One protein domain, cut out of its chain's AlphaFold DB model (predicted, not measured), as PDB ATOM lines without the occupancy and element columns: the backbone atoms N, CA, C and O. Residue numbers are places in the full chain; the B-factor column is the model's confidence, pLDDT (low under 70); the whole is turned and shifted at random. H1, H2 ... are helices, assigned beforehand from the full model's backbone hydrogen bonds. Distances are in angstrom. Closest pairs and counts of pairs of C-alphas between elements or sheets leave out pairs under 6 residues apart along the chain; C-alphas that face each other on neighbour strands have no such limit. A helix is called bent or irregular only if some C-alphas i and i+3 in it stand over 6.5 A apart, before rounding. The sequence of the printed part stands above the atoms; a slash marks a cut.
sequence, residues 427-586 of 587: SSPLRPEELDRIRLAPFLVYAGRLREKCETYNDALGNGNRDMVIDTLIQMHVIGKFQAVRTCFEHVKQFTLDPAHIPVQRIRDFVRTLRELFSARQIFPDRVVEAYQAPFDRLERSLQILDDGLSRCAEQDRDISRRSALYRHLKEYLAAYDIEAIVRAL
ATOM      1  N   SER A 427       9.083  16.078  54.598       78.06
ATOM      2  CA  SER A 427       8.467  15.817  55.910       78.06
ATOM      3  C   SER A 427       7.788  14.447  56.061       78.06
ATOM      4  O   SER A 427       7.370  14.092  57.166       78.06
ATOM      5  N   SER A 428       7.670  13.659  54.986       82.81
ATOM      6  CA  SER A 428       6.887  12.415  54.983       82.81
ATOM      7  C   SER A 428       7.704  11.167  54.623       82.81
ATOM      8  O   SER A 428       8.491  11.190  53.672       82.81
ATOM      9  N   PRO A 429       7.481  10.030  55.316       84.31
ATOM     10  CA  PRO A 429       8.215   8.798  55.047       84.31
ATOM     11  C   PRO A 429       7.963   8.267  53.629       84.31
ATOM     12  O   PRO A 429       6.886   8.436  53.035       84.31
ATOM     13  N   LEU A 430       8.971   7.587  53.082       86.31
ATOM     14  CA  LEU A 430       8.877   6.849  51.825       86.31
ATOM     15  C   LEU A 430       8.358   5.437  52.089       86.31
ATOM     16  O   LEU A 430       8.805   4.755  53.008       86.31
ATOM     17  N   ARG A 431       7.419   5.004  51.247       85.50
ATOM     18  CA  ARG A 431       6.756   3.700  51.324       85.50
ATOM     19  C   ARG A 431       7.356   2.741  50.287       85.50
ATOM     20  O   ARG A 431       7.090   2.923  49.095       85.50
ATOM     21  N   PRO A 432       8.214   1.782  50.685       87.75
ATOM     22  CA  PRO A 432       8.901   0.893  49.750       87.75
ATOM     23  C   PRO A 432       8.004  -0.216  49.180       87.75
ATOM     24  O   PRO A 432       8.411  -0.881  48.229       87.75
ATOM     25  N   GLU A 433       6.792  -0.415  49.701       89.31
ATOM     26  CA  GLU A 433       5.914  -1.549  49.368       89.31
ATOM     27  C   GLU A 433       5.513  -1.570  47.883       89.31
ATOM     28  O   GLU A 433       5.189  -2.615  47.315       89.31
ATOM     29  N   GLU A 434       5.557  -0.423  47.201       86.62
ATOM     30  CA  GLU A 434       5.344  -0.366  45.754       86.62
ATOM     31  C   GLU A 434       6.448  -1.101  44.979       86.62
ATOM     32  O   GLU A 434       6.170  -1.759  43.972       86.62
ATOM     33  N   LEU A 435       7.691  -1.056  45.472       93.31
ATOM     34  CA  LEU A 435       8.841  -1.741  44.880       93.31
ATOM     35  C   LEU A 435       8.737  -3.264  45.036       93.31
ATOM     36  O   LEU A 435       9.299  -3.998  44.221       93.31
ATOM     37  N   ASP A 436       7.920  -3.755  45.973       91.56
ATOM     38  CA  ASP A 436       7.564  -5.173  46.084       91.56
ATOM     39  C   ASP A 436       6.629  -5.639  44.966       91.56
ATOM     40  O   ASP A 436       6.199  -6.787  44.934       91.56
ATOM     41  N   ARG A 437       6.293  -4.805  43.991       91.69
ATOM     42  CA  ARG A 437       5.665  -5.283  42.751       91.69
ATOM     43  C   ARG A 437       6.700  -5.649  41.696       91.69
ATOM     44  O   ARG A 437       6.373  -6.330  40.726       91.69
ATOM     45  N   ILE A 438       7.952  -5.241  41.895       94.75
ATOM     46  CA  ILE A 438       9.042  -5.468  40.956       94.75
ATOM     47  C   ILE A 438       9.639  -6.839  41.197       94.75
ATOM     48  O   ILE A 438       9.942  -7.264  42.314       94.75
ATOM     49  N   ARG A 439       9.737  -7.571  40.098       93.62
ATOM     50  CA  ARG A 439       9.898  -9.009  40.121       93.62
ATOM     51  C   ARG A 439      10.851  -9.488  39.020       93.62
ATOM     52  O   ARG A 439      11.387 -10.581  39.138       93.62
ATOM     53  N   LEU A 440      11.101  -8.731  37.964       96.44
ATOM     54  CA  LEU A 440      11.924  -9.196  36.843       96.44
ATOM     55  C   LEU A 440      13.272  -8.488  36.759       96.44
ATOM     56  O   LEU A 440      13.396  -7.314  37.097       96.44
ATOM     57  N   ALA A 441      14.278  -9.200  36.259       94.56
ATOM     58  CA  ALA A 441      15.546  -8.610  35.862       94.56
ATOM     59  C   ALA A 441      15.363  -7.808  34.553       94.56
ATOM     60  O   ALA A 441      14.671  -8.278  33.640       94.56
ATOM     61  N   PRO A 442      15.979  -6.616  34.424       94.00
ATOM     62  CA  PRO A 442      16.962  -6.043  35.348       94.00
ATOM     63  C   PRO A 442      16.356  -5.184  36.473       94.00
ATOM     64  O   PRO A 442      17.078  -4.758  37.369       94.00
ATOM     65  N   PHE A 443      15.044  -4.932  36.458       96.19
ATOM     66  CA  PHE A 443      14.365  -4.021  37.387       96.19
ATOM     67  C   PHE A 443      14.598  -4.341  38.869       96.19
ATOM     68  O   PHE A 443      14.668  -3.421  39.680       96.19
ATOM     69  N   LEU A 444      14.762  -5.624  39.216       94.69
ATOM     70  CA  LEU A 444      15.088  -6.063  40.578       94.69
ATOM     71  C   LEU A 444      16.321  -5.367  41.169       94.69
ATOM     72  O   LEU A 444      16.306  -5.056  42.356       94.69
ATOM     73  N   VAL A 445      17.354  -5.095  40.363       94.38
ATOM     74  CA  VAL A 445      18.584  -4.429  40.829       94.38
ATOM     75  C   VAL A 445      18.268  -3.023  41.333       94.38
ATOM     76  O   VAL A 445      18.630  -2.658  42.448       94.38
ATOM     77  N   TYR A 446      17.524  -2.257  40.535       95.50
ATOM     78  CA  TYR A 446      17.120  -0.897  40.882       95.50
ATOM     79  C   TYR A 446      16.162  -0.889  42.077       95.50
ATOM     80  O   TYR A 446      16.338  -0.103  42.999       95.50
ATOM     81  N   ALA A 447      15.180  -1.794  42.094       95.75
ATOM     82  CA  ALA A 447      14.226  -1.905  43.192       95.75
ATOM     83  C   ALA A 447      14.892  -2.287  44.521       95.75
ATOM     84  O   ALA A 447      14.491  -1.776  45.558       95.75
ATOM     85  N   GLY A 448      15.893  -3.173  44.498       94.31
ATOM     86  CA  GLY A 448      16.677  -3.536  45.682       94.31
ATOM     87  C   GLY A 448      17.416  -2.334  46.261       94.31
ATOM     88  O   GLY A 448      17.190  -1.980  47.413       94.31
ATOM     89  N   ARG A 449      18.192  -1.630  45.427       94.81
ATOM     90  CA  ARG A 449      18.937  -0.437  45.862       94.81
ATOM     91  C   ARG A 449      18.022   0.689  46.343       94.81
ATOM     92  O   ARG A 449      18.343   1.367  47.309       94.81
ATOM     93  N   LEU A 450      16.870   0.894  45.702       95.75
ATOM     94  CA  LEU A 450      15.896   1.888  46.161       95.75
ATOM     95  C   LEU A 450      15.276   1.515  47.516       95.75
ATOM     96  O   LEU A 450      15.076   2.413  48.327       95.75
ATOM     97  N   ARG A 451      15.018   0.228  47.792       95.38
ATOM     98  CA  ARG A 451      14.523  -0.231  49.102       95.38
ATOM     99  C   ARG A 451      15.537   0.018  50.216       95.38
ATOM    100  O   ARG A 451      15.180   0.625  51.216       95.38
ATOM    101  N   GLU A 452      16.800  -0.341  49.998       94.50
ATOM    102  CA  GLU A 452      17.883  -0.072  50.959       94.50
ATOM    103  C   GLU A 452      17.984   1.430  51.289       94.50
ATOM    104  O   GLU A 452      18.095   1.832  52.446       94.50
ATOM    105  N   LYS A 453      17.860   2.296  50.273       94.62
ATOM    106  CA  LYS A 453      17.852   3.750  50.486       94.62
ATOM    107  C   LYS A 453      16.563   4.263  51.136       94.62
ATOM    108  O   LYS A 453      16.625   5.264  51.841       94.62
ATOM    109  N   CYS A 454      15.412   3.604  50.962       93.81
ATOM    110  CA  CYS A 454      14.182   3.960  51.686       93.81
ATOM    111  C   CYS A 454      14.369   3.798  53.188       93.81
ATOM    112  O   CYS A 454      13.946   4.668  53.943       93.81
ATOM    113  N   GLU A 455      14.985   2.692  53.603       93.50
ATOM    114  CA  GLU A 455      15.266   2.406  55.010       93.50
ATOM    115  C   GLU A 455      16.175   3.498  55.586       93.50
ATOM    116  O   GLU A 455      15.795   4.172  56.539       93.50
ATOM    117  N   THR A 456      17.283   3.804  54.896       94.25
ATOM    118  CA  THR A 456      18.200   4.886  55.302       94.25
ATOM    119  C   THR A 456      17.505   6.253  55.387       94.25
ATOM    120  O   THR A 456      17.741   7.015  56.323       94.25
ATOM    121  N   TYR A 457      16.630   6.575  54.427       94.19
ATOM    122  CA  TYR A 457      15.872   7.829  54.408       94.19
ATOM    123  C   TYR A 457      14.905   7.932  55.593       94.19
ATOM    124  O   TYR A 457      14.857   8.964  56.263       94.19
ATOM    125  N   ASN A 458      14.141   6.872  55.858       92.88
ATOM    126  CA  ASN A 458      13.155   6.854  56.936       92.88
ATOM    127  C   ASN A 458      13.835   6.917  58.313       92.88
ATOM    128  O   ASN A 458      13.367   7.651  59.185       92.88
ATOM    129  N   ASP A 459      14.971   6.237  58.485       93.88
ATOM    130  CA  ASP A 459      15.781   6.316  59.703       93.88
ATOM    131  C   ASP A 459      16.362   7.723  59.903       93.88
ATOM    132  O   ASP A 459      16.335   8.268  61.009       93.88
ATOM    133  N   ALA A 460      16.857   8.356  58.833       93.50
ATOM    134  CA  ALA A 460      17.342   9.735  58.877       93.50
ATOM    135  C   ALA A 460      16.239  10.717  59.293       93.50
ATOM    136  O   ALA A 460      16.472  11.597  60.124       93.50
ATOM    137  N   LEU A 461      15.040  10.539  58.732       92.50
ATOM    138  CA  LEU A 461      13.872  11.360  59.025       92.50
ATOM    139  C   LEU A 461      13.444  11.213  60.491       92.50
ATOM    140  O   LEU A 461      13.241  12.221  61.166       92.50
ATOM    141  N   GLY A 462      13.376   9.980  61.003       91.69
ATOM    142  CA  GLY A 462      13.036   9.702  62.403       91.69
ATOM    143  C   GLY A 462      14.038  10.289  63.402       91.69
ATOM    144  O   GLY A 462      13.645  10.742  64.474       91.69
ATOM    145  N   ASN A 463      15.316  10.352  63.024       93.25
ATOM    146  CA  ASN A 463      16.385  10.948  63.829       93.25
ATOM    147  C   ASN A 463      16.534  12.471  63.640       93.25
ATOM    148  O   ASN A 463      17.424  13.075  64.239       93.25
ATOM    149  N   GLY A 464      15.720  13.104  62.789       89.81
ATOM    150  CA  GLY A 464      15.821  14.536  62.489       89.81
ATOM    151  C   GLY A 464      17.097  14.940  61.735       89.81
ATOM    152  O   GLY A 464      17.443  16.122  61.700       89.81
ATOM    153  N   ASN A 465      17.808  13.992  61.115       93.44
ATOM    154  CA  ASN A 465      19.038  14.259  60.371       93.44
ATOM    155  C   ASN A 465      18.719  14.761  58.954       93.44
ATOM    156  O   ASN A 465      18.720  14.005  57.979       93.44
ATOM    157  N   ARG A 466      18.444  16.065  58.847       89.50
ATOM    158  CA  ARG A 466      18.036  16.720  57.593       89.50
ATOM    159  C   ARG A 466      19.059  16.561  56.465       89.50
ATOM    160  O   ARG A 466      18.671  16.412  55.310       89.50
ATOM    161  N   ASP A 467      20.344  16.562  56.799       90.56
ATOM    162  CA  ASP A 467      21.421  16.401  55.827       90.56
ATOM    163  C   ASP A 467      21.381  15.017  55.176       90.56
ATOM    164  O   ASP A 467      21.353  14.897  53.951       90.56
ATOM    165  N   MET A 468      21.264  13.972  55.994       91.81
ATOM    166  CA  MET A 468      21.184  12.597  55.505       91.81
ATOM    167  C   MET A 468      19.885  12.323  54.734       91.81
ATOM    168  O   MET A 468      19.903  11.582  53.749       91.81
ATOM    169  N   VAL A 469      18.771  12.952  55.123       91.19
ATOM    170  CA  VAL A 469      17.501  12.917  54.372       91.19
ATOM    171  C   VAL A 469      17.704  13.440  52.947       91.19
ATOM    172  O   VAL A 469      17.341  12.762  51.983       91.19
ATOM    173  N   ILE A 470      18.325  14.616  52.803       90.00
ATOM    174  CA  ILE A 470      18.572  15.239  51.498       90.00
ATOM    175  C   ILE A 470      19.518  14.383  50.646       90.00
ATOM    176  O   ILE A 470      19.205  14.093  49.487       90.00
ATOM    177  N   ASP A 471      20.637  13.929  51.216       91.06
ATOM    178  CA  ASP A 471      21.607  13.101  50.489       91.06
ATOM    179  C   ASP A 471      20.977  11.796  50.002       91.06
ATOM    180  O   ASP A 471      21.187  11.384  48.858       91.06
ATOM    181  N   THR A 472      20.138  11.168  50.826       92.12
ATOM    182  CA  THR A 472      19.475   9.914  50.458       92.12
ATOM    183  C   THR A 472      18.453  10.118  49.334       92.12
ATOM    184  O   THR A 472      18.415   9.316  48.396       92.12
ATOM    185  N   LEU A 473      17.685  11.218  49.340       91.62
ATOM    186  CA  LEU A 473      16.783  11.562  48.229       91.62
ATOM    187  C   LEU A 473      17.546  11.739  46.910       91.62
ATOM    188  O   LEU A 473      17.115  11.231  45.870       91.62
ATOM    189  N   ILE A 474      18.704  12.406  46.946       89.69
ATOM    190  CA  ILE A 474      19.569  12.572  45.771       89.69
ATOM    191  C   ILE A 474      20.057  11.207  45.270       89.69
ATOM    192  O   ILE A 474      19.942  10.916  44.077       89.69
ATOM    193  N   GLN A 475      20.541  10.338  46.162       91.50
ATOM    194  CA  GLN A 475      21.004   8.989  45.809       91.50
ATOM    195  C   GLN A 475      19.897   8.164  45.131       91.50
ATOM    196  O   GLN A 475      20.121   7.554  44.080       91.50
ATOM    197  N   MET A 476      18.680   8.185  45.682       92.81
ATOM    198  CA  MET A 476      17.512   7.507  45.107       92.81
ATOM    199  C   MET A 476      17.139   8.061  43.732       92.81
ATOM    200  O   MET A 476      16.862   7.300  42.799       92.81
ATOM    201  N   HIS A 477      17.167   9.384  43.578       89.44
ATOM    202  CA  HIS A 477      16.891  10.041  42.307       89.44
ATOM    203  C   HIS A 477      17.890   9.627  41.223       89.44
ATOM    204  O   HIS A 477      17.492   9.297  40.102       89.44
ATOM    205  N   VAL A 478      19.179   9.570  41.572       88.38
ATOM    206  CA  VAL A 478      20.240   9.116  40.671       88.38
ATOM    207  C   VAL A 478      20.022   7.658  40.246       88.38
ATOM    208  O   VAL A 478      20.071   7.370  39.048       88.38
ATOM    209  N   ILE A 479      19.681   6.746  41.166       91.69
ATOM    210  CA  ILE A 479      19.337   5.349  40.821       91.69
ATOM    211  C   ILE A 479      18.162   5.303  39.825       91.69
ATOM    212  O   ILE A 479      18.214   4.593  38.816       91.69
ATOM    213  N   GLY A 480      17.120   6.110  40.055       90.06
ATOM    214  CA  GLY A 480      15.975   6.230  39.146       90.06
ATOM    215  C   GLY A 480      16.321   6.817  37.768       90.06
ATOM    216  O   GLY A 480      15.625   6.547  36.784       90.06
ATOM    217  N   LYS A 481      17.391   7.610  37.654       87.06
ATOM    218  CA  LYS A 481      17.913   8.079  36.363       87.06
ATOM    219  C   LYS A 481      18.682   6.989  35.623       87.06
ATOM    220  O   LYS A 481      18.434   6.804  34.431       87.06
ATOM    221  N   PHE A 482      19.535   6.223  36.310       89.31
ATOM    222  CA  PHE A 482      20.213   5.060  35.717       89.31
ATOM    223  C   PHE A 482      19.204   4.078  35.106       89.31
ATOM    224  O   PHE A 482      19.389   3.621  33.978       89.31
ATOM    225  N   GLN A 483      18.083   3.829  35.791       91.00
ATOM    226  CA  GLN A 483      17.008   2.993  35.255       91.00
ATOM    227  C   GLN A 483      16.393   3.553  33.962       91.00
ATOM    228  O   GLN A 483      16.159   2.801  33.016       91.00
ATOM    229  N   ALA A 484      16.144   4.861  33.882       85.19
ATOM    230  CA  ALA A 484      15.595   5.468  32.670       85.19
ATOM    231  C   ALA A 484      16.566   5.370  31.481       85.19
ATOM    232  O   ALA A 484      16.150   5.084  30.355       85.19
ATOM    233  N   VAL A 485      17.869   5.530  31.735       84.06
ATOM    234  CA  VAL A 485      18.914   5.303  30.726       84.06
ATOM    235  C   VAL A 485      18.962   3.834  30.309       84.06
ATOM    236  O   VAL A 485      19.098   3.526  29.125       84.06
ATOM    237  N   ARG A 486      18.756   2.898  31.237       87.56
ATOM    238  CA  ARG A 486      18.663   1.478  30.897       87.56
ATOM    239  C   ARG A 486      17.507   1.172  29.947       87.56
ATOM    240  O   ARG A 486      17.728   0.476  28.953       87.56
ATOM    241  N   THR A 487      16.314   1.707  30.219       85.31
ATOM    242  CA  THR A 487      15.146   1.602  29.324       85.31
ATOM    243  C   THR A 487      15.453   2.191  27.946       85.31
ATOM    244  O   THR A 487      15.096   1.601  26.926       85.31
ATOM    245  N   CYS A 488      16.189   3.305  27.886       80.56
ATOM    246  CA  CYS A 488      16.672   3.861  26.622       80.56
ATOM    247  C   CYS A 488      17.489   2.880  25.820       80.56
ATOM    248  O   CYS A 488      17.170   2.603  24.666       80.56
ATOM    249  N   PHE A 489      18.522   2.329  26.449       84.62
ATOM    250  CA  PHE A 489      19.427   1.411  25.781       84.62
ATOM    251  C   PHE A 489      18.652   0.216  25.225       84.62
ATOM    252  O   PHE A 489      18.989  -0.279  24.154       84.62
ATOM    253  N   GLU A 490      17.572  -0.205  25.886       86.44
ATOM    254  CA  GLU A 490      16.685  -1.252  25.378       86.44
ATOM    255  C   GLU A 490      15.844  -0.847  24.179       86.44
ATOM    256  O   GLU A 490      15.780  -1.598  23.204       86.44
ATOM    257  N   HIS A 491      15.249   0.343  24.193       81.94
ATOM    258  CA  HIS A 491      14.528   0.854  23.030       81.94
ATOM    259  C   HIS A 491      15.455   1.010  21.822       81.94
ATOM    260  O   HIS A 491      15.106   0.583  20.722       81.94
ATOM    261  N   VAL A 492      16.673   1.524  22.020       79.25
ATOM    262  CA  VAL A 492      17.677   1.622  20.949       79.25
ATOM    263  C   VAL A 492      18.099   0.234  20.456       79.25
ATOM    264  O   VAL A 492      18.134  -0.007  19.246       79.25
ATOM    265  N   LYS A 493      18.345  -0.727  21.359       83.69
ATOM    266  CA  LYS A 493      18.620  -2.130  20.989       83.69
ATOM    267  C   LYS A 493      17.474  -2.741  20.183       83.69
ATOM    268  O   LYS A 493      17.741  -3.501  19.261       83.69
ATOM    269  N   GLN A 494      16.220  -2.414  20.492       80.69
ATOM    270  CA  GLN A 494      15.062  -2.899  19.742       80.69
ATOM    271  C   GLN A 494      14.956  -2.254  18.351       80.69
ATOM    272  O   GLN A 494      14.734  -2.966  17.374       80.69
ATOM    273  N   PHE A 495      15.152  -0.936  18.236       75.88
ATOM    274  CA  PHE A 495      15.130  -0.235  16.947       75.88
ATOM    275  C   PHE A 495      16.257  -0.677  16.007       75.88
ATOM    276  O   PHE A 495      16.093  -0.639  14.794       75.88
ATOM    277  N   THR A 496      17.374  -1.154  16.557       73.44
ATOM    278  CA  THR A 496      18.534  -1.645  15.790       73.44
ATOM    279  C   THR A 496      18.459  -3.137  15.425       73.44
ATOM    280  O   THR A 496      19.422  -3.690  14.881       73.44
ATOM    281  N   LEU A 497      17.332  -3.810  15.710       73.38
ATOM    282  CA  LEU A 497      17.087  -5.194  15.280       73.38
ATOM    283  C   LEU A 497      16.820  -5.298  13.776       73.38
ATOM    284  O   LEU A 497      17.141  -6.328  13.187       73.38
ATOM    285  N   ASP A 498      16.248  -4.255  13.165       68.56
ATOM    286  CA  ASP A 498      16.044  -4.181  11.721       68.56
ATOM    287  C   ASP A 498      17.014  -3.184  11.075       68.56
ATOM    288  O   ASP A 498      16.704  -1.995  11.034       68.56
ATOM    289  N   PRO A 499      18.157  -3.631  10.528       63.53
ATOM    290  CA  PRO A 499      19.112  -2.729   9.893       63.53
ATOM    291  C   PRO A 499      18.546  -1.988   8.669       63.53
ATOM    292  O   PRO A 499      19.102  -0.958   8.292       63.53
ATOM    293  N   ALA A 500      17.448  -2.469   8.071       60.81
ATOM    294  CA  ALA A 500      16.825  -1.836   6.910       60.81
ATOM    295  C   ALA A 500      15.964  -0.606   7.265       60.81
ATOM    296  O   ALA A 500      15.838   0.296   6.441       60.81
ATOM    297  N   HIS A 501      15.410  -0.533   8.483       63.94
ATOM    298  CA  HIS A 501      14.431   0.491   8.878       63.94
ATOM    299  C   HIS A 501      14.728   1.058  10.266       63.94
ATOM    300  O   HIS A 501      13.948   0.894  11.207       63.94
ATOM    301  N   ILE A 502      15.867   1.735  10.408       66.94
ATOM    302  CA  ILE A 502      16.263   2.312  11.693       66.94
ATOM    303  C   ILE A 502      15.785   3.763  11.783       66.94
ATOM    304  O   ILE A 502      16.229   4.606  11.005       66.94
ATOM    305  N   PRO A 503      14.908   4.094  12.745       72.69
ATOM    306  CA  PRO A 503      14.400   5.446  12.909       72.69
ATOM    307  C   PRO A 503      15.411   6.308  13.683       72.69
ATOM    308  O   PRO A 503      15.204   6.604  14.862       72.69
ATOM    309  N   VAL A 504      16.511   6.712  13.033       72.25
ATOM    310  CA  VAL A 504      17.614   7.487  13.648       72.25
ATOM    311  C   VAL A 504      17.095   8.742  14.358       72.25
ATOM    312  O   VAL A 504      17.460   8.987  15.506       72.25
ATOM    313  N   GLN A 505      16.169   9.477  13.734       73.38
ATOM    314  CA  GLN A 505      15.568  10.673  14.331       73.38
ATOM    315  C   GLN A 505      14.832  10.367  15.644       73.38
ATOM    316  O   GLN A 505      15.005  11.071  16.633       73.38
ATOM    317  N   ARG A 506      14.074   9.266  15.696       74.88
ATOM    318  CA  ARG A 506      13.337   8.856  16.900       74.88
ATOM    319  C   ARG A 506      14.274   8.432  18.029       74.88
ATOM    320  O   ARG A 506      13.989   8.698  19.192       74.88
ATOM    321  N   ILE A 507      15.378   7.764  17.686       73.75
ATOM    322  CA  ILE A 507      16.434   7.410  18.643       73.75
ATOM    323  C   ILE A 507      17.055   8.693  19.209       73.75
ATOM    324  O   ILE A 507      17.180   8.818  20.425       73.75
ATOM    325  N   ARG A 508      17.384   9.661  18.346       76.12
ATOM    326  CA  ARG A 508      17.965  10.949  18.740       76.12
ATOM    327  C   ARG A 508      17.037  11.754  19.644       76.12
ATOM    328  O   ARG A 508      17.474  12.209  20.693       76.12
ATOM    329  N   ASP A 509      15.759  11.878  19.286       77.88
ATOM    330  CA  ASP A 509      14.776  12.586  20.111       77.88
ATOM    331  C   ASP A 509      14.683  11.977  21.513       77.88
ATOM    332  O   ASP A 509      14.692  12.699  22.508       77.88
ATOM    333  N   PHE A 510      14.698  10.647  21.604       72.38
ATOM    334  CA  PHE A 510      14.664   9.950  22.884       72.38
ATOM    335  C   PHE A 510      15.943  10.166  23.713       72.38
ATOM    336  O   PHE A 510      15.861  10.409  24.918       72.38
ATOM    337  N   VAL A 511      17.124  10.116  23.082       75.88
ATOM    338  CA  VAL A 511      18.413  10.388  23.746       75.88
ATOM    339  C   VAL A 511      18.488  11.839  24.226       75.88
ATOM    340  O   VAL A 511      18.889  12.070  25.365       75.88
ATOM    341  N   ARG A 512      18.037  12.805  23.421       78.38
ATOM    342  CA  ARG A 512      17.981  14.224  23.796       78.38
ATOM    343  C   ARG A 512      17.081  14.459  25.009       78.38
ATOM    344  O   ARG A 512      17.535  15.059  25.977       78.38
ATOM    345  N   THR A 513      15.863  13.913  25.016       75.81
ATOM    346  CA  THR A 513      14.965  14.014  26.182       75.81
ATOM    347  C   THR A 513      15.598  13.416  27.439       75.81
ATOM    348  O   THR A 513      15.454  13.956  28.532       75.81
ATOM    349  N   LEU A 514      16.332  12.307  27.318       72.62
ATOM    350  CA  LEU A 514      17.041  11.742  28.466       72.62
ATOM    351  C   LEU A 514      18.191  12.608  28.931       72.62
ATOM    352  O   LEU A 514      18.385  12.700  30.132       72.62
ATOM    353  N   ARG A 515      18.939  13.226  28.018       75.94
ATOM    354  CA  ARG A 515      20.002  14.163  28.373       75.94
ATOM    355  C   ARG A 515      19.457  15.365  29.130       75.94
ATOM    356  O   ARG A 515      20.036  15.717  30.144       75.94
ATOM    357  N   GLU A 516      18.340  15.936  28.688       75.38
ATOM    358  CA  GLU A 516      17.644  17.017  29.404       75.38
ATOM    359  C   GLU A 516      17.184  16.566  30.800       75.38
ATOM    360  O   GLU A 516      17.329  17.292  31.778       75.38
ATOM    361  N   LEU A 517      16.686  15.331  30.927       66.62
ATOM    362  CA  LEU A 517      16.342  14.752  32.231       66.62
ATOM    363  C   LEU A 517      17.578  14.450  33.092       66.62
ATOM    364  O   LEU A 517      17.497  14.458  34.321       66.62
ATOM    365  N   PHE A 518      18.712  14.131  32.471       69.69
ATOM    366  CA  PHE A 518      19.949  13.797  33.165       69.69
ATOM    367  C   PHE A 518      20.677  15.067  33.624       69.69
ATOM    368  O   PHE A 518      21.120  15.090  34.765       69.69
ATOM    369  N   SER A 519      20.695  16.140  32.828       64.44
ATOM    370  CA  SER A 519      21.458  17.375  33.082       64.44
ATOM    371  C   SER A 519      21.058  18.124  34.360       64.44
ATOM    372  O   SER A 519      21.896  18.785  34.972       64.44
ATOM    373  N   ALA A 520      19.821  17.979  34.840       61.00
ATOM    374  CA  ALA A 520      19.419  18.458  36.163       61.00
ATOM    375  C   ALA A 520      20.009  17.551  37.263       61.00
ATOM    376  O   ALA A 520      19.323  16.656  37.749       61.00
ATOM    377  N   ARG A 521      21.297  17.712  37.604       57.38
ATOM    378  CA  ARG A 521      22.094  16.808  38.471       57.38
ATOM    379  C   ARG A 521      21.384  16.337  39.744       57.38
ATOM    380  O   ARG A 521      21.532  15.169  40.102       57.38
ATOM    381  N   GLN A 522      20.599  17.194  40.390       65.56
ATOM    382  CA  GLN A 522      20.012  16.929  41.700       65.56
ATOM    383  C   GLN A 522      18.591  17.466  41.829       65.56
ATOM    384  O   GLN A 522      18.204  18.425  41.169       65.56
ATOM    385  N   ILE A 523      17.851  16.848  42.749       74.25
ATOM    386  CA  ILE A 523      16.615  17.402  43.312       74.25
ATOM    387  C   ILE A 523      16.909  18.736  44.030       74.25
ATOM    388  O   ILE A 523      16.087  19.642  43.998       74.25
ATOM    389  N   PHE A 524      18.108  18.871  44.609       78.00
ATOM    390  CA  PHE A 524      18.599  20.071  45.286       78.00
ATOM    391  C   PHE A 524      19.831  20.617  44.547       78.00
ATOM    392  O   PHE A 524      20.900  20.023  44.678       78.00
ATOM    393  N   PRO A 525      19.712  21.709  43.766       73.81
ATOM    394  CA  PRO A 525      20.778  22.201  42.882       73.81
ATOM    395  C   PRO A 525      22.111  22.511  43.576       73.81
ATOM    396  O   PRO A 525      23.163  22.405  42.950       73.81
ATOM    397  N   ASP A 526      22.061  22.865  44.862       80.19
ATOM    398  CA  ASP A 526      23.225  23.291  45.644       80.19
ATOM    399  C   ASP A 526      23.920  22.138  46.390       80.19
ATOM    400  O   ASP A 526      24.861  22.373  47.148       80.19
ATOM    401  N   ARG A 527      23.466  20.884  46.225       81.31
ATOM    402  CA  ARG A 527      23.945  19.753  47.033       81.31
ATOM    403  C   ARG A 527      24.281  18.520  46.212       81.31
ATOM    404  O   ARG A 527      23.397  17.848  45.694       81.31
ATOM    405  N   VAL A 528      25.562  18.149  46.198       81.94
ATOM    406  CA  VAL A 528      26.085  16.979  45.480       81.94
ATOM    407  C   VAL A 528      26.510  15.878  46.444       81.94
ATOM    408  O   VAL A 528      27.280  16.118  47.366       81.94
ATOM    409  N   VAL A 529      26.083  14.642  46.177       83.19
ATOM    410  CA  VAL A 529      26.615  13.450  46.852       83.19
ATOM    411  C   VAL A 529      27.832  12.947  46.069       83.19
ATOM    412  O   VAL A 529      27.676  12.284  45.040       83.19
ATOM    413  N   GLU A 530      29.040  13.263  46.545       84.81
ATOM    414  CA  GLU A 530      30.311  13.010  45.838       84.81
ATOM    415  C   GLU A 530      30.467  11.561  45.359       84.81
ATOM    416  O   GLU A 530      30.853  11.308  44.217       84.81
ATOM    417  N   ALA A 531      30.084  10.593  46.195       84.50
ATOM    418  CA  ALA A 531      30.246   9.174  45.892       84.50
ATOM    419  C   ALA A 531      29.444   8.703  44.657       84.50
ATOM    420  O   ALA A 531      29.754   7.674  44.060       84.50
ATOM    421  N   TYR A 532      28.429   9.467  44.247       83.88
ATOM    422  CA  TYR A 532      27.598   9.190  43.074       83.88
ATOM    423  C   TYR A 532      28.013  10.012  41.845       83.88
ATOM    424  O   TYR A 532      27.578   9.708  40.732       83.88
ATOM    425  N   GLN A 533      28.876  11.019  42.012       82.94
ATOM    426  CA  GLN A 533      29.239  11.967  40.961       82.94
ATOM    427  C   GLN A 533      30.032  11.310  39.826       82.94
ATOM    428  O   GLN A 533      29.663  11.447  38.663       82.94
ATOM    429  N   ALA A 534      31.084  10.547  40.131       84.38
ATOM    430  CA  ALA A 534      31.904   9.924  39.090       84.38
ATOM    431  C   ALA A 534      31.119   8.924  38.205       84.38
ATOM    432  O   ALA A 534      31.226   9.016  36.974       84.38
ATOM    433  N   PRO A 535      30.290   8.010  38.760       82.75
ATOM    434  CA  PRO A 535      29.396   7.167  37.962       82.75
ATOM    435  C   PRO A 535      28.409   7.968  37.105       82.75
ATOM    436  O   PRO A 535      28.160   7.607  35.951       82.75
ATOM    437  N   PHE A 536      27.864   9.055  37.653       80.38
ATOM    438  CA  PHE A 536      26.921   9.930  36.963       80.38
ATOM    439  C   PHE A 536      27.573  10.651  35.781       80.38
ATOM    440  O   PHE A 536      27.116  10.511  34.648       80.38
ATOM    441  N   ASP A 537      28.697  11.328  36.015       82.38
ATOM    442  CA  ASP A 537      29.454  12.062  35.000       82.38
ATOM    443  C   ASP A 537      29.958  11.129  33.893       82.38
ATOM    444  O   ASP A 537      30.077  11.527  32.730       82.38
ATOM    445  N   ARG A 538      30.279   9.873  34.231       81.88
ATOM    446  CA  ARG A 538      30.626   8.852  33.237       81.88
ATOM    447  C   ARG A 538      29.432   8.545  32.339       81.88
ATOM    448  O   ARG A 538      29.604   8.508  31.121       81.88
ATOM    449  N   LEU A 539      28.240   8.334  32.898       78.06
ATOM    450  CA  LEU A 539      27.046   8.041  32.102       78.06
ATOM    451  C   LEU A 539      26.588   9.251  31.282       78.06
ATOM    452  O   LEU A 539      26.220   9.084  30.124       78.06
ATOM    453  N   GLU A 540      26.664  10.461  31.833       79.94
ATOM    454  CA  GLU A 540      26.341  11.701  31.123       79.94
ATOM    455  C   GLU A 540      27.248  11.899  29.903       79.94
ATOM    456  O   GLU A 540      26.759  12.046  28.781       79.94
ATOM    457  N   ARG A 541      28.572  11.783  30.093       79.50
ATOM    458  CA  ARG A 541      29.544  11.780  28.985       79.50
ATOM    459  C   ARG A 541      29.229  10.700  27.961       79.50
ATOM    460  O   ARG A 541      29.381  10.906  26.762       79.50
ATOM    461  N   SER A 542      28.768   9.549  28.423       74.25
ATOM    462  CA  SER A 542      28.397   8.449  27.543       74.25
ATOM    463  C   SER A 542      27.168   8.812  26.708       74.25
ATOM    464  O   SER A 542      27.203   8.623  25.493       74.25
ATOM    465  N   LEU A 543      26.112   9.365  27.308       77.25
ATOM    466  CA  LEU A 543      24.928   9.836  26.583       77.25
ATOM    467  C   LEU A 543      25.271  10.942  25.579       77.25
ATOM    468  O   LEU A 543      24.713  10.946  24.484       77.25
ATOM    469  N   GLN A 544      26.211  11.828  25.915       79.12
ATOM    470  CA  GLN A 544      26.757  12.816  24.980       79.12
ATOM    471  C   GLN A 544      27.438  12.135  23.788       79.12
ATOM    472  O   GLN A 544      27.101  12.440  22.651       79.12
ATOM    473  N   ILE A 545      28.338  11.173  24.025       76.00
ATOM    474  CA  ILE A 545      29.009  10.419  22.950       76.00
ATOM    475  C   ILE A 545      27.984   9.728  22.043       76.00
ATOM    476  O   ILE A 545      28.151   9.708  20.823       76.00
ATOM    477  N   LEU A 546      26.919   9.171  22.629       75.12
ATOM    478  CA  LEU A 546      25.833   8.540  21.887       75.12
ATOM    479  C   LEU A 546      25.088   9.554  21.006       75.12
ATOM    480  O   LEU A 546      24.858   9.278  19.832       75.12
ATOM    481  N   ASP A 547      24.739  10.721  21.542       77.31
ATOM    482  CA  ASP A 547      24.045  11.790  20.815       77.31
ATOM    483  C   ASP A 547      24.910  12.414  19.704       77.31
ATOM    484  O   ASP A 547      24.444  12.600  18.578       77.31
ATOM    485  N   ASP A 548      26.197  12.646  19.971       75.50
ATOM    486  CA  ASP A 548      27.175  13.128  18.983       75.50
ATOM    487  C   ASP A 548      27.418  12.086  17.889       75.50
ATOM    488  O   ASP A 548      27.610  12.412  16.714       75.50
ATOM    489  N   GLY A 549      27.430  10.807  18.276       70.81
ATOM    490  CA  GLY A 549      27.427   9.679  17.359       70.81
ATOM    491  C   GLY A 549      26.226   9.771  16.428       70.81
ATOM    492  O   GLY A 549      26.417   9.929  15.227       70.81
ATOM    493  N   LEU A 550      25.011   9.765  16.987       72.25
ATOM    494  CA  LEU A 550      23.736   9.804  16.259       72.25
ATOM    495  C   LEU A 550      23.581  11.037  15.356       72.25
ATOM    496  O   LEU A 550      23.100  10.913  14.228       72.25
ATOM    497  N   SER A 551      24.026  12.208  15.812       73.88
ATOM    498  CA  SER A 551      23.973  13.458  15.045       73.88
ATOM    499  C   SER A 551      24.836  13.382  13.784       73.88
ATOM    500  O   SER A 551      24.348  13.683  12.695       73.88
ATOM    501  N   ARG A 552      26.058  12.839  13.892       68.00
ATOM    502  CA  ARG A 552      26.933  12.580  12.732       68.00
ATOM    503  C   ARG A 552      26.344  11.568  11.741       68.00
ATOM    504  O   ARG A 552      26.713  11.575  10.572       68.00
ATOM    505  N   CYS A 553      25.425  10.703  12.180       62.78
ATOM    506  CA  CYS A 553      24.763   9.721  11.308       62.78
ATOM    507  C   CYS A 553      23.638  10.340  10.496       62.78
ATOM    508  O   CYS A 553      23.461   9.993   9.333       62.78
ATOM    509  N   ALA A 554      22.841  11.196  11.142       63.09
ATOM    510  CA  ALA A 554      21.663  11.811  10.541       63.09
ATOM    511  C   ALA A 554      22.050  12.660   9.318       63.09
ATOM    512  O   ALA A 554      21.318  12.715   8.335       63.09
ATOM    513  N   GLU A 555      23.249  13.242   9.341       63.16
ATOM    514  CA  GLU A 555      23.842  13.983   8.222       63.16
ATOM    515  C   GLU A 555      24.283  13.079   7.052       63.16
ATOM    516  O   GLU A 555      24.466  13.546   5.931       63.16
ATOM    517  N   GLN A 556      24.431  11.771   7.288       59.47
ATOM    518  CA  GLN A 556      24.991  10.789   6.349       59.47
ATOM    519  C   GLN A 556      23.960   9.745   5.880       59.47
ATOM    520  O   GLN A 556      24.321   8.743   5.258       59.47
ATOM    521  N   ASP A 557      22.672   9.979   6.150       56.31
ATOM    522  CA  ASP A 557      21.563   9.020   6.058       56.31
ATOM    523  C   ASP A 557      21.137   8.634   4.620       56.31
ATOM    524  O   ASP A 557      19.976   8.327   4.368       56.31
ATOM    525  N   ARG A 558      22.048   8.639   3.638       57.25
ATOM    526  CA  ARG A 558      21.773   8.228   2.242       57.25
ATOM    527  C   ARG A 558      22.488   6.941   1.805       57.25
ATOM    528  O   ARG A 558      22.112   6.384   0.781       57.25
ATOM    529  N   ASP A 559      23.461   6.435   2.572       60.94
ATOM    530  CA  ASP A 559      24.283   5.262   2.209       60.94
ATOM    531  C   ASP A 559      24.111   4.083   3.195       60.94
ATOM    532  O   ASP A 559      24.447   4.166   4.380       60.94
ATOM    533  N   ILE A 560      23.619   2.948   2.685       60.44
ATOM    534  CA  ILE A 560      23.355   1.696   3.423       60.44
ATOM    535  C   ILE A 560      24.632   1.100   4.050       60.44
ATOM    536  O   ILE A 560      24.584   0.540   5.154       60.44
ATOM    537  N   SER A 561      25.786   1.239   3.391       63.44
ATOM    538  CA  SER A 561      27.060   0.684   3.876       63.44
ATOM    539  C   SER A 561      27.572   1.451   5.095       63.44
ATOM    540  O   SER A 561      28.017   0.853   6.080       63.44
ATOM    541  N   ARG A 562      27.429   2.781   5.079       63.88
ATOM    542  CA  ARG A 562      27.800   3.660   6.200       63.88
ATOM    543  C   ARG A 562      26.863   3.500   7.394       63.88
ATOM    544  O   ARG A 562      27.337   3.398   8.525       63.88
ATOM    545  N   ARG A 563      25.555   3.358   7.143       64.62
ATOM    546  CA  ARG A 563      24.565   2.991   8.170       64.62
ATOM    547  C   ARG A 563      24.977   1.707   8.906       64.62
ATOM    548  O   ARG A 563      24.985   1.666  10.131       64.62
ATOM    549  N   SER A 564      25.414   0.681   8.176       65.19
ATOM    550  CA  SER A 564      25.819  -0.608   8.760       65.19
ATOM    551  C   SER A 564      27.034  -0.516   9.697       65.19
ATOM    552  O   SER A 564      27.036  -1.144  10.758       65.19
ATOM    553  N   ALA A 565      28.055   0.275   9.344       68.31
ATOM    554  CA  ALA A 565      29.227   0.501  10.198       68.31
ATOM    555  C   ALA A 565      28.850   1.228  11.496       68.31
ATOM    556  O   ALA A 565      29.271   0.840  12.586       68.31
ATOM    557  N   LEU A 566      27.976   2.222  11.382       66.06
ATOM    558  CA  LEU A 566      27.467   2.963  12.518       66.06
ATOM    559  C   LEU A 566      26.718   2.082  13.523       66.06
ATOM    560  O   LEU A 566      26.934   2.170  14.731       66.06
ATOM    561  N   TYR A 567      25.846   1.201  13.032       69.44
ATOM    562  CA  TYR A 567      25.096   0.301  13.905       69.44
ATOM    563  C   TYR A 567      25.990  -0.688  14.632       69.44
ATOM    564  O   TYR A 567      25.665  -1.081  15.752       69.44
ATOM    565  N   ARG A 568      27.112  -1.077  14.024       73.00
ATOM    566  CA  ARG A 568      28.119  -1.893  14.695       73.00
ATOM    567  C   ARG A 568      28.690  -1.148  15.902       73.00
ATOM    568  O   ARG A 568      28.600  -1.674  17.006       73.00
ATOM    569  N   HIS A 569      29.128   0.099  15.720       72.12
ATOM    570  CA  HIS A 569      29.646   0.928  16.815       72.12
ATOM    571  C   HIS A 569      28.596   1.207  17.891       72.12
ATOM    572  O   HIS A 569      28.890   1.130  19.080       72.12
ATOM    573  N   LEU A 570      27.347   1.465  17.497       73.44
ATOM    574  CA  LEU A 570      26.246   1.647  18.438       73.44
ATOM    575  C   LEU A 570      25.982   0.374  19.260       73.44
ATOM    576  O   LEU A 570      25.780   0.450  20.470       73.44
ATOM    577  N   LYS A 571      26.002  -0.806  18.630       77.56
ATOM    578  CA  LYS A 571      25.844  -2.091  19.328       77.56
ATOM    579  C   LYS A 571      27.002  -2.371  20.282       77.56
ATOM    580  O   LYS A 571      26.739  -2.767  21.414       77.56
ATOM    581  N   GLU A 572      28.239  -2.146  19.846       78.69
ATOM    582  CA  GLU A 572      29.451  -2.284  20.668       78.69
ATOM    583  C   GLU A 572      29.381  -1.366  21.893       78.69
ATOM    584  O   GLU A 572      29.534  -1.819  23.027       78.69
ATOM    585  N   TYR A 573      29.027  -0.099  21.681       75.50
ATOM    586  CA  TYR A 573      28.843   0.877  22.748       75.50
ATOM    587  C   TYR A 573      27.756   0.448  23.752       75.50
ATOM    588  O   TYR A 573      27.986   0.441  24.961       75.50
ATOM    589  N   LEU A 574      26.577   0.028  23.275       78.75
ATOM    590  CA  LEU A 574      25.464  -0.405  24.134       78.75
ATOM    591  C   LEU A 574      25.726  -1.740  24.856       78.75
ATOM    592  O   LEU A 574      24.976  -2.095  25.775       78.75
ATOM    593  N   ALA A 575      26.714  -2.513  24.404       76.12
ATOM    594  CA  ALA A 575      27.169  -3.742  25.048       76.12
ATOM    595  C   ALA A 575      28.247  -3.472  26.110       76.12
ATOM    596  O   ALA A 575      28.287  -4.181  27.109       76.12
ATOM    597  N   ALA A 576      29.072  -2.435  25.928       77.56
ATOM    598  CA  ALA A 576      30.150  -2.078  26.852       77.56
ATOM    599  C   ALA A 576      29.664  -1.517  28.205       77.56
ATOM    600  O   ALA A 576      30.417  -1.515  29.178       77.56
ATOM    601  N   TYR A 577      28.419  -1.036  28.281       77.38
ATOM    602  CA  TYR A 577      27.841  -0.449  29.490       77.38
ATOM    603  C   TYR A 577      26.886  -1.412  30.204       77.38
ATOM    604  O   TYR A 577      25.697  -1.486  29.881       77.38
ATOM    605  N   ASP A 578      27.397  -2.096  31.230       84.19
ATOM    606  CA  ASP A 578      26.579  -2.813  32.211       84.19
ATOM    607  C   ASP A 578      26.088  -1.834  33.294       84.19
ATOM    608  O   ASP A 578      26.734  -1.604  34.318       84.19
ATOM    609  N   ILE A 579      24.938  -1.206  33.030       86.75
ATOM    610  CA  ILE A 579      24.324  -0.239  33.953       86.75
ATOM    611  C   ILE A 579      23.941  -0.920  35.273       86.75
ATOM    612  O   ILE A 579      24.065  -0.311  36.333       86.75
ATOM    613  N   GLU A 580      23.521  -2.187  35.234       89.12
ATOM    614  CA  GLU A 580      23.189  -2.935  36.442       89.12
ATOM    615  C   GLU A 580      24.423  -3.139  37.330       89.12
ATOM    616  O   GLU A 580      24.323  -2.982  38.545       89.12
ATOM    617  N   ALA A 581      25.587  -3.448  36.753       88.25
ATOM    618  CA  ALA A 581      26.843  -3.534  37.499       88.25
ATOM    619  C   ALA A 581      27.239  -2.189  38.126       88.25
ATOM    620  O   ALA A 581      27.623  -2.163  39.294       88.25
ATOM    621  N   ILE A 582      27.076  -1.077  37.398       88.56
ATOM    622  CA  ILE A 582      27.324   0.271  37.940       88.56
ATOM    623  C   ILE A 582      26.422   0.526  39.152       88.56
ATOM    624  O   ILE A 582      26.913   0.936  40.195       88.56
ATOM    625  N   VAL A 583      25.120   0.245  39.039       90.62
ATOM    626  CA  VAL A 583      24.153   0.483  40.122       90.62
ATOM    627  C   VAL A 583      24.406  -0.407  41.340       90.62
ATOM    628  O   VAL A 583      24.245   0.064  42.465       90.62
ATOM    629  N   ARG A 584      24.832  -1.663  41.145       90.44
ATOM    630  CA  ARG A 584      25.243  -2.553  42.249       90.44
ATOM    631  C   ARG A 584      26.482  -2.046  42.988       90.44
ATOM    632  O   ARG A 584      26.604  -2.309  44.175       90.44
ATOM    633  N   ALA A 585      27.384  -1.357  42.290       89.19
ATOM    634  CA  ALA A 585      28.618  -0.820  42.858       89.19
ATOM    635  C   ALA A 585      28.447   0.558  43.522       89.19
ATOM    636  O   ALA A 585      29.400   1.067  44.110       89.19
ATOM    637  N   LEU A 586      27.266   1.183  43.415       88.00
ATOM    638  CA  LEU A 586      26.980   2.424  44.135       88.00
ATOM    639  C   LEU A 586      26.963   2.149  45.649       88.00
ATOM    640  O   LEU A 586      26.446   1.103  46.039       88.00
TER     641      LEU A 586
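Overview. This is residues 427 to 586 of the 587 residues of an uncharacterized protein of Candidatus Peregrinibacteria bacterium Greene0416_19 (UniProt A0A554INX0). The long helix H3 runs lengthwise through the middle of an elongated set of mostly aligned helices, with H2 folded back beside its early part and H4 folded back beside its later part. H5 packs on H4, and H6 folds back from the end of H5; short H1 packs on H2 away from H3, and short H7 packs on H2 and H3. The printed part has 160 residues with seven named helices, H1 to H7 in order, and no named strand; its class is all helix. It is only just loose, close to compact, with a radius of gyration of the C-alphas of 18.3 A, and spans 62 by 35 by 23 A.

Along the chain. H1 holds residues 432 to 437 and begins at C-alpha 432, (8.901, 0.893, 49.750). H2, residues 443 to 462, is 28.6 A long. H3, residues 466 to 495, is the longest at 44.1 A and ends at C-alpha 495, (15.130, -0.235, 16.947). H4, residues 504 to 519, measures 22.1 A. H5, residues 530 to 554, measures 36.4 A and is irregular: C-alphas 531 and 534 are 7.0 A apart. H6, residues 560 to 576, measures 24.7 A. H7, residues 579 to 584, ends at C-alpha 584, (25.243, -2.553, 42.249).

Arrangement. H3 is the hub, touching five helices. H2 and H3 form a hairpin at a shallow tilt of 13 degrees, opposite ways; their closest C-alphas, of Tyr 457 and Val 469, are 5.3 A apart. H1 and H2 form another hairpin, with the C-alphas of Leu 435 and Ala 447 closest at 5.6 A. H3, H4, H5 and H6 make an up-and-down bundle, each helix running against the one before it. With residues 481 to 495 alone, H3 touches H4, closest at the C-alphas of Val 492 and Ile 507, 6.4 A. H4 and H5 touch at a shallow tilt of 24 degrees, closest at the C-alphas of Arg 508 and Leu 550, 6.4 A. H5 and H6 only just touch, with 3 pairs of C-alphas within 8 A, closest at Cys 553 and Leu 566, 7.4 A. H7 touches H2 at a steep tilt of 40 degrees, closest at the C-alphas of Val 445 and Glu 580, 6.5 A. H7 also touches H3, closest at the C-alphas of Arg 486 and Ile 579, 6.7 A. H2 and H5 are apart. Every O i to N i+4 pair is within hydrogen-bond range in H2, H3, H4, H6 and H7; H5 has 19 of 21, and H1 has 0 of 2 but 3 of 3 O i to N i+3 pairs.

Size, cuts and confidence. The two C-alphas farthest apart, of Asn 463 and Asp 559, are 62.4 A apart. The printed part has no cut, and no link is long. Mean pLDDT of the printed part is 81.1; residues 498 to 502, 517 to 522 and 552 to 567 are under 70.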